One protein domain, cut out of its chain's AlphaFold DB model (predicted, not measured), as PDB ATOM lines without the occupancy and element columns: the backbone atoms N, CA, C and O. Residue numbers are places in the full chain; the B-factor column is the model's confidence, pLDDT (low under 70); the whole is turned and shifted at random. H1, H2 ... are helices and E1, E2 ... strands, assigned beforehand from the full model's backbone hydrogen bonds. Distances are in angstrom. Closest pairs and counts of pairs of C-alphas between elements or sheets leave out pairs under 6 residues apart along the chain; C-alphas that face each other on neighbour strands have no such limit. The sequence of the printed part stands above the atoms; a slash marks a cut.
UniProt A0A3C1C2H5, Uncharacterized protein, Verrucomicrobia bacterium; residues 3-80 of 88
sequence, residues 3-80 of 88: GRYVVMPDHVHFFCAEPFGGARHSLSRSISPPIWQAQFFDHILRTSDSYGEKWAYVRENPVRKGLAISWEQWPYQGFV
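Overview. This is residues 3 to 80 of the 88 residues of an uncharacterized protein of Verrucomicrobia bacterium (UniProt A0A3C1C2H5). A small antiparallel sheet of three strands, E2, E1 and E3 in that order, has one helix, H2, over one face, running along the strands. Between E2 and H2 the chain swings out in a wide, loose loop that holds H1, far from the sheet, and residues 18 to 23 of it stick out free; H3 and residues 65 to 76 lie at the other end of the longest axis. The printed part has 78 residues with three named helices and three named strands, in the order E1, E2, H1, H2, H3, E3; the class is mixed, helices and strands, and under half of the residues are in named elements. It is only just compact, close to loose, with a radius of gyration of the C-alphas of 13.6 A, and flat, spanning 37 by 36 by 19 A.

Arrangement. Start at E1, residues 3 to 7, the inner strand. Through a tight link it forms a hairpin with E2, residues 12 to 16, antiparallel at 175 degrees; look for N 6 and O 13, 2.8 A apart and within hydrogen-bond range. On E1's other side find E3, residues 77 to 79, antiparallel at 166 degrees, with N 5 and O 78 within hydrogen-bond range at 2.9 A. H1, residues 23 to 30, is not on the sheet, and it is apart from H2, residues 49 to 59. H2 is on the sheet at a height of 9.7 A, over E2 and only just over E1, where 3 of its C-alphas fall; on the local plane it stands at 15 degrees to E2. Its closest C-alphas to E1 are those of Val 6 and Arg 59, 6.5 A apart. H3, residues 61 to 64, only grazes the sheet with residues 61 to 62, and it meets H2 only through their link. Of the O i to N i+4 pairs, 2 of 4 in H1 and 6 of 7 in H2 are within hydrogen-bond range; H3 is too short for such a pair.

Along the chain. Find C-alpha 3 at (16.517, -95.488, 39.226); from there E1 runs 13.2 A to C-alpha 7. E2 covers 12.4 A and H1 10.7 A. C-alpha 49 at (5.220, -94.828, 50.338) begins H2, which runs 16.6 A to C-alpha 59. E3 ends with C-alpha 79 at (14.910, -97.434, 34.566).

Size, cuts and confidence. The C-alphas farthest apart are those of Phe 20 and Ile 69, 38.7 A. The printed part has no cut. Its long links are H1 to H2, 18 residues, and H3 to E3, 12 residues. Look at the B-factor column for pLDDT under 70 at residues 18 to 30 and 46 to 50; the mean of the printed part is 82.5.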
ATOM      1  N   GLY A   3      17.627 -94.566  39.432       85.75
ATOM      2  CA  GLY A   3      16.517 -95.488  39.226       85.75
ATOM      3  C   GLY A   3      15.695 -95.088  38.005       85.75
ATOM      4  O   GLY A   3      16.188 -95.073  36.878       85.75
ATOM      5  N   ARG A   4      14.410 -94.776  38.218       91.44
ATOM      6  CA  ARG A   4      13.484 -94.419  37.130       91.44
ATOM      7  C   ARG A   4      13.717 -93.004  36.618       91.44
ATOM      8  O   ARG A   4      14.062 -92.118  37.402       91.44
ATOM      9  N   TYR A   5      13.478 -92.785  35.330       93.88
ATOM     10  CA  TYR A   5      13.610 -91.473  34.700       93.88
ATOM     11  C   TYR A   5      12.572 -91.219  33.600       93.88
ATOM     12  O   TYR A   5      12.033 -92.150  32.999       93.88
ATOM     13  N   VAL A   6      12.340 -89.935  33.323       96.12
ATOM     14  CA  VAL A   6      11.585 -89.396  32.187       96.12
ATOM     15  C   VAL A   6      12.373 -88.221  31.618       96.12
ATOM     16  O   VAL A   6      12.705 -87.280  32.341       96.12
ATOM     17  N   VAL A   7      12.661 -88.268  30.323       95.75
ATOM     18  CA  VAL A   7      13.258 -87.160  29.575       95.75
ATOM     19  C   VAL A   7      12.133 -86.369  28.919       95.75
ATOM     20  O   VAL A   7      11.311 -86.921  28.184       95.75
ATOM     21  N   MET A   8      12.101 -85.076  29.206       95.44
ATOM     22  CA  MET A   8      11.238 -84.089  28.570       95.44
ATOM     23  C   MET A   8      12.072 -83.290  27.553       95.44
ATOM     24  O   MET A   8      13.302 -83.301  27.637       95.44
ATOM     25  N   PRO A   9      11.447 -82.576  26.601       93.81
ATOM     26  CA  PRO A   9      12.183 -81.792  25.602       93.81
ATOM     27  C   PRO A   9      13.130 -80.729  26.187       93.81
ATOM     28  O   PRO A   9      14.112 -80.367  25.549       93.81
ATOM     29  N   ASP A  10      12.835 -80.226  27.386       91.25
ATOM     30  CA  ASP A  10      13.520 -79.110  28.046       91.25
ATOM     31  C   ASP A  10      14.165 -79.476  29.398       91.25
ATOM     32  O   ASP A  10      14.964 -78.706  29.929       91.25
ATOM     33  N   HIS A  11      13.837 -80.632  29.985       92.44
ATOM     34  CA  HIS A  11      14.380 -81.069  31.276       92.44
ATOM     35  C   HIS A  11      14.302 -82.588  31.465       92.44
ATOM     36  O   HIS A  11      13.625 -83.298  30.730       92.44
ATOM     37  N   VAL A  12      14.978 -83.109  32.489       91.50
ATOM     38  CA  VAL A  12      14.935 -84.534  32.846       91.50
ATOM     39  C   VAL A  12      14.468 -84.681  34.285       91.50
ATOM     40  O   VAL A  12      14.982 -84.017  35.185       91.50
ATOM     41  N   HIS A  13      13.518 -85.582  34.510       91.81
ATOM     42  CA  HIS A  13      13.177 -86.073  35.838       91.81
ATOM     43  C   HIS A  13      13.822 -87.435  36.047       91.81
ATOM     44  O   HIS A  13      13.622 -88.341  35.244       91.81
ATOM     45  N   PHE A  14      14.549 -87.617  37.143       89.75
ATOM     46  CA  PHE A  14      15.072 -88.922  37.519       89.75
ATOM     47  C   PHE A  14      15.058 -89.086  39.031       89.75
ATOM     48  O   PHE A  14      15.127 -88.118  39.788       89.75
ATOM     49  N   PHE A  15      14.958 -90.334  39.460       87.44
ATOM     50  CA  PHE A  15      15.056 -90.713  40.856       87.44
ATOM     51  C   PHE A  15      16.459 -91.247  41.104       87.44
ATOM     52  O   PHE A  15      16.988 -92.008  40.297       87.44
ATOM     53  N   CYS A  16      17.069 -90.852  42.214       81.00
ATOM     54  CA  CYS A  16      18.387 -91.323  42.607       81.00
ATOM     55  C   CYS A  16      18.363 -91.682  44.090       81.00
ATOM     56  O   CYS A  16      17.874 -90.904  44.908       81.00
ATOM     57  N   ALA A  17      18.880 -92.860  44.420       75.56
ATOM     58  CA  ALA A  17      19.182 -93.265  45.782       75.56
ATOM     59  C   ALA A  17      20.685 -93.098  46.019       75.56
ATOM     60  O   ALA A  17      21.515 -93.612  45.261       75.56
ATOM     61  N   GLU A  18      21.045 -92.375  47.070       67.25
ATOM     62  CA  GLU A  18      22.431 -92.240  47.501       67.25
ATOM     63  C   GLU A  18      22.697 -93.216  48.649       67.25
ATOM     64  O   GLU A  18      21.918 -93.228  49.601       67.25
ATOM     65  N   PRO A  19      23.797 -93.988  48.621       54.22
ATOM     66  CA  PRO A  19      24.193 -94.763  49.789       54.22
ATOM     67  C   PRO A  19      24.578 -93.839  50.953       54.22
ATOM     68  O   PRO A  19      24.227 -94.123  52.088       54.22
ATOM     69  N   PHE A  20      25.244 -92.707  50.681       51.25
ATOM     70  CA  PHE A  20      25.721 -91.765  51.700       51.25
ATOM     71  C   PHE A  20      25.943 -90.357  51.094       51.25
ATOM     72  O   PHE A  20      26.999 -90.091  50.532       51.25
ATOM     73  N   GLY A  21      24.941 -89.471  51.166       52.22
ATOM     74  CA  GLY A  21      25.030 -87.989  51.149       52.22
ATOM     75  C   GLY A  21      25.816 -87.218  50.061       52.22
ATOM     76  O   GLY A  21      26.024 -86.018  50.241       52.22
ATOM     77  N   GLY A  22      26.304 -87.843  48.985       53.69
ATOM     78  CA  GLY A  22      27.316 -87.256  48.093       53.69
ATOM     79  C   GLY A  22      26.894 -86.860  46.668       53.69
ATOM     80  O   GLY A  22      27.647 -86.139  46.008       53.69
ATOM     81  N   ALA A  23      25.739 -87.281  46.139       56.66
ATOM     82  CA  ALA A  23      25.421 -87.055  44.716       56.66
ATOM     83  C   ALA A  23      24.939 -85.627  44.419       56.66
ATOM     84  O   ALA A  23      25.188 -85.139  43.316       56.66
ATOM     85  N   ARG A  24      24.387 -84.896  45.401       55.47
ATOM     86  CA  ARG A  24      24.151 -83.438  45.276       55.47
ATOM     87  C   ARG A  24      25.400 -82.672  44.835       55.47
ATOM     88  O   ARG A  24      25.314 -81.814  43.960       55.47
ATOM     89  N   HIS A  25      26.554 -82.986  45.425       53.22
ATOM     90  CA  HIS A  25      27.823 -82.331  45.094       53.22
ATOM     91  C   HIS A  25      28.400 -82.792  43.752       53.22
ATOM     92  O   HIS A  25      29.107 -82.025  43.100       53.22
ATOM     93  N   SER A  26      28.118 -84.027  43.330       57.88
ATOM     94  CA  SER A  26      28.612 -84.543  42.049       57.88
ATOM     95  C   SER A  26      27.774 -84.060  40.864       57.88
ATOM     96  O   SER A  26      28.342 -83.715  39.832       57.88
ATOM     97  N   LEU A  27      26.445 -83.998  41.000       63.88
ATOM     98  CA  LEU A  27      25.548 -83.525  39.940       63.88
ATOM     99  C   LEU A  27      25.709 -82.023  39.698       63.88
ATOM    100  O   LEU A  27      25.809 -81.601  38.550       63.88
ATOM    101  N   SER A  28      25.826 -81.221  40.760       62.91
ATOM    102  CA  SER A  28      26.010 -79.768  40.634       62.91
ATOM    103  C   SER A  28      27.288 -79.371  39.889       62.91
ATOM    104  O   SER A  28      27.334 -78.309  39.280       62.91
ATOM    105  N   ARG A  29      28.323 -80.223  39.898       63.06
ATOM    106  CA  ARG A  29      29.572 -79.988  39.157       63.06
ATOM    107  C   ARG A  29      29.498 -80.373  37.679       63.06
ATOM    108  O   ARG A  29      30.307 -79.876  36.902       63.06
ATOM    109  N   SER A  30      28.582 -81.263  37.303       68.88
ATOM    110  CA  SER A  30      28.445 -81.779  35.932       68.88
ATOM    111  C   SER A  30      27.304 -81.127  35.147       68.88
ATOM    112  O   SER A  30      27.256 -81.257  33.927       68.88
ATOM    113  N   ILE A  31      26.398 -80.426  35.830       75.12
ATOM    114  CA  ILE A  31      25.294 -79.674  35.233       75.12
ATOM    115  C   ILE A  31      25.747 -78.218  35.075       75.12
ATOM    116  O   ILE A  31      25.815 -77.469  36.048       75.12
ATOM    117  N   SER A  32      26.076 -77.816  33.848       78.06
ATOM    118  CA  SER A  32      26.503 -76.449  33.541       78.06
ATOM    119  C   SER A  32      25.940 -75.933  32.205       78.06
ATOM    120  O   SER A  32      25.608 -76.725  31.313       78.06
ATOM    121  N   PRO A  33      25.837 -74.598  32.043       81.81
ATOM    122  CA  PRO A  33      25.473 -73.971  30.772       81.81
ATOM    123  C   PRO A  33      26.453 -74.329  29.638       81.81
ATOM    124  O   PRO A  33      27.616 -74.634  29.909       81.81
ATOM    125  N   PRO A  34      26.032 -74.245  28.359       83.38
ATOM    126  CA  PRO A  34      24.796 -73.615  27.882       83.38
ATOM    127  C   PRO A  34      23.595 -74.562  27.757       83.38
ATOM    128  O   PRO A  34      22.474 -74.087  27.625       83.38
ATOM    129  N   ILE A  35      23.821 -75.880  27.780       85.00
ATOM    130  CA  ILE A  35      22.762 -76.878  27.569       85.00
ATOM    131  C   ILE A  35      21.935 -77.067  28.842       85.00
ATOM    132  O   ILE A  35      20.710 -77.141  28.775       85.00
ATOM    133  N   TRP A  36      22.591 -77.118  30.003       83.94
ATOM    134  CA  TRP A  36      21.915 -77.315  31.279       83.94
ATOM    135  C   TRP A  36      21.827 -76.017  32.080       83.94
ATOM    136  O   TRP A  36      22.791 -75.258  32.182       83.94
ATOM    137  N   GLN A  37      20.675 -75.782  32.708       85.50
ATOM    138  CA  GLN A  37      20.547 -74.742  33.727       85.50
ATOM    139  C   GLN A  37      21.476 -75.049  34.911       85.50
ATOM    140  O   GLN A  37      21.548 -76.183  35.364       85.50
ATOM    141  N   ALA A  38      22.180 -74.037  35.426       78.94
ATOM    142  CA  ALA A  38      23.172 -74.212  36.495       78.94
ATOM    143  C   ALA A  38      22.573 -74.692  37.832       78.94
ATOM    144  O   ALA A  38      23.293 -75.175  38.704       78.94
ATOM    145  N   GLN A  39      21.263 -74.536  38.014       77.88
ATOM    146  CA  GLN A  39      20.536 -74.986  39.194       77.88
ATOM    147  C   GLN A  39      19.585 -76.118  38.816       77.88
ATOM    148  O   GLN A  39      19.127 -76.210  37.683       77.88
ATOM    149  N   PHE A  40      19.267 -76.974  39.779       79.88
ATOM    150  CA  PHE A  40      18.315 -78.062  39.601       79.88
ATOM    151  C   PHE A  40      17.345 -78.104  40.776       79.88
ATOM    152  O   PHE A  40      17.633 -77.606  41.864       79.88
ATOM    153  N   PHE A  41      16.184 -78.706  40.543       80.94
ATOM    154  CA  PHE A  41      15.230 -79.005  41.599       80.94
ATOM    155  C   PHE A  41      15.516 -80.394  42.161       80.94
ATOM    156  O   PHE A  41      15.564 -81.375  41.417       80.94
ATOM    157  N   ASP A  42      15.652 -80.484  43.477       77.25
ATOM    158  CA  ASP A  42      15.781 -81.745  44.188       77.25
ATOM    159  C   ASP A  42      14.703 -81.869  45.267       77.25
ATOM    160  O   ASP A  42      14.252 -80.888  45.861       77.25
ATOM    161  N   HIS A  43      14.258 -83.098  45.507       79.06
ATOM    162  CA  HIS A  43      13.314 -83.394  46.570       79.06
ATOM    163  C   HIS A  43      13.700 -84.711  47.233       79.06
ATOM    164  O   HIS A  43      13.778 -85.746  46.573       79.06
ATOM    165  N   ILE A  44      13.956 -84.668  48.542       77.12
ATOM    166  CA  ILE A  44      14.330 -85.853  49.318       77.12
ATOM    167  C   ILE A  44      13.062 -86.638  49.654       77.12
ATOM    168  O   ILE A  44      12.229 -86.171  50.429       77.12
ATOM    169  N   LEU A  45      12.953 -87.853  49.120       75.19
ATOM    170  CA  LEU A  45      11.905 -88.808  49.478       75.19
ATOM    171  C   LEU A  45      12.319 -89.518  50.772       75.19
ATOM    172  O   LEU A  45      13.303 -90.252  50.788       75.19
ATOM    173  N   ARG A  46      11.615 -89.249  51.878       69.62
ATOM    174  CA  ARG A  46      11.973 -89.758  53.219       69.62
ATOM    175  C   ARG A  46      11.225 -91.028  53.629       69.62
ATOM    176  O   ARG A  46      11.621 -91.665  54.595       69.62
ATOM    177  N   THR A  47      10.159 -91.386  52.921       63.03
ATOM    178  CA  THR A  47       9.314 -92.548  53.223       63.03
ATOM    179  C   THR A  47       9.119 -93.403  51.974       63.03
ATOM    180  O   THR A  47       9.018 -92.881  50.861       63.03
ATOM    181  N   SER A  48       9.074 -94.725  52.157       55.91
ATOM    182  CA  SER A  48       8.898 -95.716  51.083       55.91
ATOM    183  C   SER A  48       7.601 -95.517  50.292       55.91
ATOM    184  O   SER A  48       7.602 -95.690  49.074       55.91
ATOM    185  N   ASP A  49       6.534 -95.066  50.956       55.28
ATOM    186  CA  ASP A  49       5.220 -94.828  50.338       55.28
ATOM    187  C   ASP A  49       5.234 -93.661  49.334       55.28
ATOM    188  O   ASP A  49       4.415 -93.597  48.422       55.28
ATOM    189  N   SER A  50       6.230 -92.772  49.414       68.31
ATOM    190  CA  SER A  50       6.329 -91.591  48.549       68.31
ATOM    191  C   SER A  50       6.865 -91.901  47.144       68.31
ATOM    192  O   SER A  50       6.586 -91.167  46.194       68.31
ATOM    193  N   TYR A  51       7.629 -92.986  46.970       79.94
ATOM    194  CA  TYR A  51       8.295 -93.257  45.692       79.94
ATOM    195  C   TYR A  51       7.308 -93.623  44.580       79.94
ATOM    196  O   TYR A  51       7.390 -93.082  43.478       79.94
ATOM    197  N   GLY A  52       6.369 -94.530  44.868       84.69
ATOM    198  CA  GLY A  52       5.370 -94.982  43.898       84.69
ATOM    199  C   GLY A  52       4.452 -93.848  43.446       84.69
ATOM    200  O   GLY A  52       4.289 -93.631  42.246       84.69
ATOM    201  N   GLU A  53       3.932 -93.074  44.400       86.19
ATOM    202  CA  GLU A  53       3.079 -91.913  44.127       86.19
ATOM    203  C   GLU A  53       3.814 -90.844  43.314       86.19
ATOM    204  O   GLU A  53       3.301 -90.332  42.315       86.19
ATOM    205  N   LYS A  54       5.059 -90.532  43.692       88.31
ATOM    206  CA  LYS A  54       5.856 -89.541  42.970       88.31
ATOM    207  C   LYS A  54       6.212 -90.026  41.569       88.31
ATOM    208  O   LYS A  54       6.195 -89.225  40.634       88.31
ATOM    209  N   TRP A  55       6.506 -91.316  41.404       90.62
ATOM    210  CA  TRP A  55       6.746 -91.905  40.091       90.62
ATOM    211  C   TRP A  55       5.502 -91.841  39.203       90.62
ATOM    212  O   TRP A  55       5.619 -91.454  38.042       90.62
ATOM    213  N   ALA A  56       4.319 -92.144  39.747       92.38
ATOM    214  CA  ALA A  56       3.058 -92.019  39.020       92.38
ATOM    215  C   ALA A  56       2.842 -90.583  38.519       92.38
ATOM    216  O   ALA A  56       2.489 -90.387  37.363       92.38
ATOM    217  N   TYR A  57       3.151 -89.573  39.338       92.06
ATOM    218  CA  TYR A  57       3.113 -88.182  38.887       92.06
ATOM    219  C   TYR A  57       4.128 -87.893  37.766       92.06
ATOM    220  O   TYR A  57       3.784 -87.279  36.759       92.06
ATOM    221  N   VAL A  58       5.386 -88.319  37.932       93.81
ATOM    222  CA  VAL A  58       6.471 -88.012  36.984       93.81
ATOM    223  C   VAL A  58       6.246 -88.661  35.620       93.81
ATOM    224  O   VAL A  58       6.426 -87.991  34.603       93.81
ATOM    225  N   ARG A  59       5.825 -89.930  35.573       95.06
ATOM    226  CA  ARG A  59       5.576 -90.634  34.303       95.06
ATOM    227  C   ARG A  59       4.404 -90.049  33.515       95.06
ATOM    228  O   ARG A  59       4.390 -90.156  32.300       95.06
ATOM    229  N   GLU A  60       3.466 -89.382  34.186       96.94
ATOM    230  CA  GLU A  60       2.325 -88.698  33.562       96.94
ATOM    231  C   GLU A  60       2.681 -87.307  33.006       96.94
ATOM    232  O   GLU A  60       1.882 -86.693  32.297       96.94
ATOM    233  N   ASN A  61       3.876 -86.772  33.284       95.81
ATOM    234  CA  ASN A  61       4.273 -85.445  32.802       95.81
ATOM    235  C   ASN A  61       4.217 -85.277  31.270       95.81
ATOM    236  O   ASN A  61       3.741 -84.224  30.837       95.81
ATOM    237  N   PRO A  62       4.627 -86.255  30.436       97.31
ATOM    238  CA  PRO A  62       4.458 -86.172  28.986       97.31
ATOM    239  C   PRO A  62       2.995 -85.983  28.576       97.31
ATOM    240  O   PRO A  62       2.703 -85.133  27.737       97.31
ATOM    241  N   VAL A  63       2.066 -86.693  29.223       97.50
ATOM    242  CA  VAL A  63       0.621 -86.578  28.960       97.50
ATOM    243  C   VAL A  63       0.102 -85.210  29.392       97.50
ATOM    244  O   VAL A  63      -0.536 -84.505  28.613       97.50
ATOM    245  N   ARG A  64       0.460 -84.763  30.601       96.06
ATOM    246  CA  ARG A  64       0.088 -83.435  31.127       96.06
ATOM    247  C   ARG A  64       0.609 -82.278  30.267       96.06
ATOM    248  O   ARG A  64       0.041 -81.190  30.305       96.06
ATOM    249  N   LYS A  65       1.697 -82.495  29.522       95.69
ATOM    250  CA  LYS A  65       2.283 -81.534  28.576       95.69
ATOM    251  C   LYS A  65       1.784 -81.707  27.136       95.69
ATOM    252  O   LYS A  65       2.233 -80.966  26.268       95.69
ATOM    253  N   GLY A  66       0.873 -82.647  26.878       96.50
ATOM    254  CA  GLY A  66       0.332 -82.914  25.543       96.50
ATOM    255  C   GLY A  66       1.333 -83.557  24.579       96.50
ATOM    256  O   GLY A  66       1.137 -83.491  23.371       96.50
ATOM    257  N   LEU A  67       2.411 -84.154  25.096       96.31
ATOM    258  CA  LEU A  67       3.464 -84.794  24.303       96.31
ATOM    259  C   LEU A  67       3.151 -86.263  23.973       96.31
ATOM    260  O   LEU A  67       3.713 -86.813  23.030       96.31
ATOM    261  N   ALA A  68       2.263 -86.898  24.741       97.06
ATOM    262  CA  ALA A  68       1.795 -88.262  24.519       97.06
ATOM    263  C   ALA A  68       0.317 -88.403  24.906       97.06
ATOM    264  O   ALA A  68      -0.169 -87.686  25.780       97.06
ATOM    265  N   ILE A  69      -0.390 -89.350  24.282       96.75
ATOM    266  CA  ILE A  69      -1.796 -89.667  24.601       96.75
ATOM    267  C   ILE A  69      -1.895 -90.467  25.909       96.75
ATOM    268  O   ILE A  69      -2.862 -90.346  26.653       96.75
ATOM    269  N   SER A  70      -0.885 -91.287  26.189       97.00
ATOM    270  CA  SER A  70      -0.737 -92.067  27.417       97.00
ATOM    271  C   SER A  70       0.739 -92.114  27.795       97.00
ATOM    272  O   SER A  70       1.602 -91.967  26.921       97.00
ATOM    273  N   TRP A  71       1.047 -92.279  29.081       96.38
ATOM    274  CA  TRP A  71       2.438 -92.277  29.529       96.38
ATOM    275  C   TRP A  71       3.208 -93.443  28.905       96.38
ATOM    276  O   TRP A  71       4.364 -93.262  28.549       96.38
ATOM    277  N   GLU A  72       2.571 -94.593  28.672       96.69
ATOM    278  CA  GLU A  72       3.148 -95.788  28.041       96.69
ATOM    279  C   GLU A  72       3.689 -95.528  26.629       96.69
ATOM    280  O   GLU A  72       4.635 -96.181  26.196       96.69
ATOM    281  N   GLN A  73       3.098 -94.573  25.906       96.81
ATOM    282  CA  GLN A  73       3.504 -94.224  24.541       96.81
ATOM    283  C   GLN A  73       4.696 -93.266  24.496       96.81
ATOM    284  O   GLN A  73       5.222 -93.011  23.413       96.81
ATOM    285  N   TRP A  74       5.129 -92.719  25.635       97.44
ATOM    286  CA  TRP A  74       6.296 -91.847  25.677       97.44
ATOM    287  C   TRP A  74       7.586 -92.678  25.603       97.44
ATOM    288  O   TRP A  74       7.887 -93.411  26.549       97.44
ATOM    289  N   PRO A  75       8.388 -92.576  24.526       96.69
ATOM    290  CA  PRO A  75       9.540 -93.458  24.342       96.69
ATOM    291  C   PRO A  75      10.744 -93.053  25.203       96.69
ATOM    292  O   PRO A  75      11.662 -93.845  25.394       96.69
ATOM    293  N   TYR A  76      10.761 -91.827  25.734       96.69
ATOM    294  CA  TYR A  76      11.907 -91.275  26.457       96.69
ATOM    295  C   TYR A  76      11.759 -91.423  27.977       96.69
ATOM    296  O   TYR A  76      11.878 -90.461  28.736       96.69
ATOM    297  N   GLN A  77      11.483 -92.642  28.430       95.00
ATOM    298  CA  GLN A  77      11.406 -93.011  29.846       95.00
ATOM    299  C   GLN A  77      12.061 -94.372  30.077       95.00
ATOM    300  O   GLN A  77      12.228 -95.153  29.141       95.00
ATOM    301  N   GLY A  78      12.405 -94.683  31.324       92.62
ATOM    302  CA  GLY A  78      12.976 -95.985  31.640       92.62
ATOM    303  C   GLY A  78      13.431 -96.123  33.083       92.62
ATOM    304  O   GLY A  78      13.054 -95.349  33.968       92.62
ATOM    305  N   PHE A  79      14.251 -97.142  33.304       91.56
ATOM    306  CA  PHE A  79      14.910 -97.434  34.566       91.56
ATOM    307  C   PHE A  79      16.365 -97.785  34.275       91.56
ATOM    308  O   PHE A  79      16.638 -98.556  33.357       91.56
ATOM    309  N   VAL A  80      17.281 -97.200  35.037       86.12
ATOM    310  CA  VAL A  80      18.681 -97.620  35.062       86.12
ATOM    311  C   VAL A  80      18.843 -98.470  36.312       86.12
ATOM    312  O   VAL A  80      18.534 -97.986  37.393       86.12
TER     313      VAL A  80